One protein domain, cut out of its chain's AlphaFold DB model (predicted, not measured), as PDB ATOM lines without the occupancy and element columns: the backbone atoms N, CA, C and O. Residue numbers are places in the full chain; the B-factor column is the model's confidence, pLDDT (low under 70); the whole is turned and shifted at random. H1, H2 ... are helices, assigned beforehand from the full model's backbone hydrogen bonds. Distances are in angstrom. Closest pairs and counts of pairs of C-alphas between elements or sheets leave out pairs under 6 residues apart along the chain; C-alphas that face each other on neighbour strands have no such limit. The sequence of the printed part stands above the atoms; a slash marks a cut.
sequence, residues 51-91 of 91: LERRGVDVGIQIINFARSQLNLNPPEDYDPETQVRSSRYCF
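Overview. This is residues 51 to 91 of the 91 residues of an uncharacterized protein of Okeania sp. SIO3B5 (UniProt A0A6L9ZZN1). An open helical hairpin: the longer helix H1 runs one way, residues 71 to 79 loop back, and the shorter H2 packs on the first part of H1 and runs on past it. Residues 51 to 57 form a hook on the side of H1 away from H2. The printed part has 41 residues with two named helices, H1 then H2, and no named strand; the class is all helix. It is flat, spanning 29 by 25 by 13 A, and only just compact, close to loose, with a radius of gyration of the C-alphas of 10.8 A.

Arrangement. H1, residues 58 to 70, touches H2, residues 80 to 88, with residues 59 to 63 alone. Their closest C-alphas, those of Gly 59 and Val 84, are 6.2 A apart. They form a helical hairpin, running opposite ways at a steep tilt of 40 degrees. In H1 and H2 every O i to N i+4 pair is within hydrogen-bond range.

Along the chain. H1 measures 16.9 A from C-alpha 58 at (1.553, -44.779, -5.896) to C-alpha 70. H2 measures 12.3 A and ends at C-alpha 88, (8.606, -36.008, -6.545).

Size, cuts and confidence. The C-alphas farthest apart, those of Asn 71 and Phe 91, are 29.5 A apart. The printed part has no cut, and the link from H1 to H2 is short. Residues 85 to 91 have pLDDT under 70.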
ATOM      1  N   LEU A  51      -2.616 -50.943  -8.583       86.94
ATOM      2  CA  LEU A  51      -2.349 -49.649  -7.958       86.94
ATOM      3  C   LEU A  51      -3.299 -48.599  -8.526       86.94
ATOM      4  O   LEU A  51      -3.471 -48.479  -9.743       86.94
ATOM      5  N   GLU A  52      -3.905 -47.813  -7.647       82.44
ATOM      6  CA  GLU A  52      -4.814 -46.752  -8.051       82.44
ATOM      7  C   GLU A  52      -4.048 -45.456  -8.299       82.44
ATOM      8  O   GLU A  52      -3.328 -44.958  -7.442       82.44
ATOM      9  N   ARG A  53      -4.240 -44.848  -9.473       78.62
ATOM     10  CA  ARG A  53      -3.652 -43.529  -9.764       78.62
ATOM     11  C   ARG A  53      -4.309 -42.399  -8.959       78.62
ATOM     12  O   ARG A  53      -3.730 -41.329  -8.820       78.62
ATOM     13  N   ARG A  54      -5.559 -42.585  -8.527       78.50
ATOM     14  CA  ARG A  54      -6.332 -41.571  -7.800       78.50
ATOM     15  C   ARG A  54      -6.306 -41.906  -6.314       78.50
ATOM     16  O   ARG A  54      -6.548 -43.051  -5.964       78.50
ATOM     17  N   GLY A  55      -6.066 -40.908  -5.466       80.38
ATOM     18  CA  GLY A  55      -6.028 -41.081  -4.014       80.38
ATOM     19  C   GLY A  55      -4.603 -41.054  -3.470       80.38
ATOM     20  O   GLY A  55      -3.885 -40.081  -3.685       80.38
ATOM     21  N   VAL A  56      -4.227 -42.103  -2.737       79.44
ATOM     22  CA  VAL A  56      -2.921 -42.231  -2.072       79.44
ATOM     23  C   VAL A  56      -1.796 -42.278  -3.106       79.44
ATOM     24  O   VAL A  56      -1.970 -42.807  -4.202       79.44
ATOM     25  N   ASP A  57      -0.624 -41.755  -2.758       86.31
ATOM     26  CA  ASP A  57       0.543 -41.822  -3.631       86.31
ATOM     27  C   ASP A  57       0.891 -43.265  -4.050       86.31
ATOM     28  O   ASP A  57       0.883 -44.184  -3.229       86.31
ATOM     29  N   VAL A  58       1.228 -43.460  -5.328       83.62
ATOM     30  CA  VAL A  58       1.553 -44.779  -5.896       83.62
ATOM     31  C   VAL A  58       2.766 -45.416  -5.205       83.62
ATOM     32  O   VAL A  58       2.760 -46.620  -4.960       83.62
ATOM     33  N   GLY A  59       3.778 -44.633  -4.830       83.44
ATOM     34  CA  GLY A  59       4.940 -45.098  -4.073       83.44
ATOM     35  C   GLY A  59       4.562 -45.620  -2.687       83.44
ATOM     36  O   GLY A  59       5.017 -46.692  -2.293       83.44
ATOM     37  N   ILE A  60       3.658 -44.931  -1.985       85.44
ATOM     38  CA  ILE A  60       3.129 -45.401  -0.693       85.44
ATOM     39  C   ILE A  60       2.347 -46.709  -0.877       85.44
ATOM     40  O   ILE A  60       2.540 -47.656  -0.113       85.44
ATOM     41  N   GLN A  61       1.508 -46.802  -1.913       86.88
ATOM     42  CA  GLN A  61       0.770 -48.033  -2.218       86.88
ATOM     43  C   GLN A  61       1.715 -49.217  -2.500       86.88
ATOM     44  O   GLN A  61       1.479 -50.315  -1.995       86.88
ATOM     45  N   ILE A  62       2.815 -48.996  -3.231       85.56
ATOM     46  CA  ILE A  62       3.845 -50.018  -3.492       85.56
ATOM     47  C   ILE A  62       4.498 -50.489  -2.190       85.56
ATOM     48  O   ILE A  62       4.623 -51.692  -1.967       85.56
ATOM     49  N   ILE A  63       4.893 -49.559  -1.315       85.75
ATOM     50  CA  ILE A  63       5.553 -49.888  -0.042       85.75
ATOM     51  C   ILE A  63       4.610 -50.700   0.854       85.75
ATOM     52  O   ILE A  63       5.014 -51.714   1.425       85.75
ATOM     53  N   ASN A  64       3.336 -50.312   0.932       85.00
ATOM     54  CA  ASN A  64       2.332 -51.041   1.706       85.00
ATOM     55  C   ASN A  64       2.063 -52.445   1.143       85.00
ATOM     56  O   ASN A  64       1.911 -53.401   1.912       85.00
ATOM     57  N   PHE A  65       2.045 -52.601  -0.184       84.62
ATOM     58  CA  PHE A  65       1.938 -53.915  -0.819       84.62
ATOM     59  C   PHE A  65       3.153 -54.795  -0.494       84.62
ATOM     60  O   PHE A  65       2.984 -55.937  -0.072       84.62
ATOM     61  N   ALA A  66       4.369 -54.259  -0.618       85.12
ATOM     62  CA  ALA A  66       5.600 -54.993  -0.333       85.12
ATOM     63  C   ALA A  66       5.667 -55.469   1.132       85.12
ATOM     64  O   ALA A  66       5.973 -56.635   1.384       85.12
ATOM     65  N   ARG A  67       5.287 -54.610   2.086       86.12
ATOM     66  CA  ARG A  67       5.206 -54.962   3.513       86.12
ATOM     67  C   ARG A  67       4.163 -56.049   3.780       86.12
ATOM     68  O   ARG A  67       4.471 -57.050   4.414       86.12
ATOM     69  N   SER A  68       2.935 -55.870   3.285       84.69
ATOM     70  CA  SER A  68       1.808 -56.750   3.633       84.69
ATOM     71  C   SER A  68       1.786 -58.086   2.888       84.69
ATOM     72  O   SER A  68       1.344 -59.079   3.456       84.69
ATOM     73  N   GLN A  69       2.232 -58.120   1.629       82.00
ATOM     74  CA  GLN A  69       2.092 -59.297   0.760       82.00
ATOM     75  C   GLN A  69       3.412 -60.027   0.517       82.00
ATOM     76  O   GLN A  69       3.404 -61.230   0.270       82.00
ATOM     77  N   LEU A  70       4.542 -59.316   0.578       82.12
ATOM     78  CA  LEU A  70       5.868 -59.885   0.312       82.12
ATOM     79  C   LEU A  70       6.737 -59.980   1.572       82.12
ATOM     80  O   LEU A  70       7.843 -60.508   1.499       82.12
ATOM     81  N   ASN A  71       6.249 -59.478   2.715       83.56
ATOM     82  CA  ASN A  71       7.001 -59.368   3.967       83.56
ATOM     83  C   ASN A  71       8.349 -58.638   3.788       83.56
ATOM     84  O   ASN A  71       9.340 -58.935   4.457       83.56
ATOM     85  N   LEU A  72       8.391 -57.694   2.840       83.00
ATOM     86  CA  LEU A  72       9.553 -56.859   2.563       83.00
ATOM     87  C   LEU A  72       9.438 -55.586   3.394       83.00
ATOM     88  O   LEU A  72       8.696 -54.663   3.050       83.00
ATOM     89  N   ASN A  73      10.182 -55.551   4.494       80.81
ATOM     90  CA  ASN A  73      10.230 -54.392   5.370       80.81
ATOM     91  C   ASN A  73      11.441 -53.524   5.008       80.81
ATOM     92  O   ASN A  73      12.569 -54.018   5.040       80.81
ATOM     93  N   PRO A  74      11.234 -52.248   4.637       75.31
ATOM     94  CA  PRO A  74      12.341 -51.310   4.522       75.31
ATOM     95  C   PRO A  74      12.976 -51.067   5.910       75.31
ATOM     96  O   PRO A  74      12.331 -51.366   6.918       75.31
ATOM     97  N   PRO A  75      14.215 -50.542   5.973       81.25
ATOM     98  CA  PRO A  75      14.922 -50.273   7.230       81.25
ATOM     99  C   PRO A  75      14.093 -49.434   8.215       81.25
ATOM    100  O   PRO A  75      13.251 -48.651   7.785       81.25
ATOM    101  N   GLU A  76      14.335 -49.567   9.521       70.56
ATOM    102  CA  GLU A  76      13.522 -48.908  10.564       70.56
ATOM    103  C   GLU A  76      13.498 -47.373  10.446       70.56
ATOM    104  O   GLU A  76      12.461 -46.759  10.693       70.56
ATOM    105  N   ASP A  77      14.577 -46.762   9.951       75.62
ATOM    106  CA  ASP A  77      14.685 -45.310   9.735       75.62
ATOM    107  C   ASP A  77      13.998 -44.827   8.441       75.62
ATOM    108  O   ASP A  77      14.094 -43.658   8.058       75.62
ATOM    109  N   TYR A  78      13.339 -45.729   7.708       73.00
ATOM    110  CA  TYR A  78      12.722 -45.422   6.425       73.00
ATOM    111  C   TYR A  78      11.329 -44.812   6.605       73.00
ATOM    112  O   TYR A  78      10.336 -45.529   6.778       73.00
ATOM    113  N   ASP A  79      11.247 -43.487   6.471       78.75
ATOM    114  CA  ASP A  79       9.977 -42.782   6.308       78.75
ATOM    115  C   ASP A  79       9.540 -42.777   4.825       78.75
ATOM    116  O   ASP A  79      10.092 -42.025   4.005       78.75
ATOM    117  N   PRO A  80       8.536 -43.596   4.451       72.00
ATOM    118  CA  PRO A  80       8.058 -43.681   3.079       72.00
ATOM    119  C   PRO A  80       7.472 -42.357   2.585       72.00
ATOM    120  O   PRO A  80       7.576 -42.066   1.394       72.00
ATOM    121  N   GLU A  81       6.881 -41.537   3.457       74.12
ATOM    122  CA  GLU A  81       6.247 -40.286   3.044       74.12
ATOM    123  C   GLU A  81       7.290 -39.242   2.648       74.12
ATOM    124  O   GLU A  81       7.190 -38.642   1.572       74.12
ATOM    125  N   THR A  82       8.330 -39.074   3.466       74.19
ATOM    126  CA  THR A  82       9.434 -38.152   3.177       74.19
ATOM    127  C   THR A  82      10.192 -38.552   1.910       74.19
ATOM    128  O   THR A  82      10.456 -37.694   1.062       74.19
ATOM    129  N   GLN A  83      10.472 -39.844   1.708       74.19
ATOM    130  CA  GLN A  83      11.224 -40.310   0.536       74.19
ATOM    131  C   GLN A  83      10.437 -40.172  -0.772       74.19
ATOM    132  O   GLN A  83      10.960 -39.701  -1.790       74.19
ATOM    133  N   VAL A  84       9.159 -40.552  -0.751       72.62
ATOM    134  CA  VAL A  84       8.251 -40.383  -1.892       72.62
ATOM    135  C   VAL A  84       8.073 -38.899  -2.215       72.62
ATOM    136  O   VAL A  84       8.053 -38.509  -3.386       72.62
ATOM    137  N   ARG A  85       7.983 -38.041  -1.191       68.62
ATOM    138  CA  ARG A  85       7.906 -36.590  -1.374       68.62
ATOM    139  C   ARG A  85       9.190 -36.024  -1.978       68.62
ATOM    140  O   ARG A  85       9.085 -35.246  -2.917       68.62
ATOM    141  N   SER A  86      10.369 -36.440  -1.511       61.41
ATOM    142  CA  SER A  86      11.660 -36.013  -2.074       61.41
ATOM    143  C   SER A  86      11.813 -36.430  -3.537       61.41
ATOM    144  O   SER A  86      12.224 -35.628  -4.368       61.41
ATOM    145  N   SER A  87      11.416 -37.659  -3.874       60.84
ATOM    146  CA  SER A  87      11.513 -38.188  -5.242       60.84
ATOM    147  C   SER A  87      10.612 -37.434  -6.224       60.84
ATOM    148  O   SER A  87      10.939 -37.324  -7.399       60.84
ATOM    149  N   ARG A  88       9.505 -36.854  -5.745       57.75
ATOM    150  CA  ARG A  88       8.606 -36.008  -6.545       57.75
ATOM    151  C   ARG A  88       9.245 -34.706  -7.033       57.75
ATOM    152  O   ARG A  88       8.784 -34.173  -8.035       57.75
ATOM    153  N   TYR A  89      10.261 -34.199  -6.335       50.53
ATOM    154  CA  TYR A  89      10.977 -32.969  -6.692       50.53
ATOM    155  C   TYR A  89      12.224 -33.218  -7.555       50.53
ATOM    156  O   TYR A  89      12.899 -32.264  -7.929       50.53
ATOM    157  N   CYS A  90      12.541 -34.479  -7.866       42.62
ATOM    158  CA  CYS A  90      13.708 -34.862  -8.666       42.62
ATOM    159  C   CYS A  90      13.360 -35.293 -10.103       42.62
ATOM    160  O   CYS A  90      14.161 -35.989 -10.726       42.62
ATOM    161  N   PHE A  91      12.199 -34.891 -10.628       41.59
ATOM    162  CA  PHE A  91      11.812 -35.106 -12.028       41.59
ATOM    163  C   PHE A  91      11.778 -33.795 -12.806       41.59
ATOM    164  O   PHE A  91      11.241 -32.806 -12.256       41.59
TER     165      PHE A  91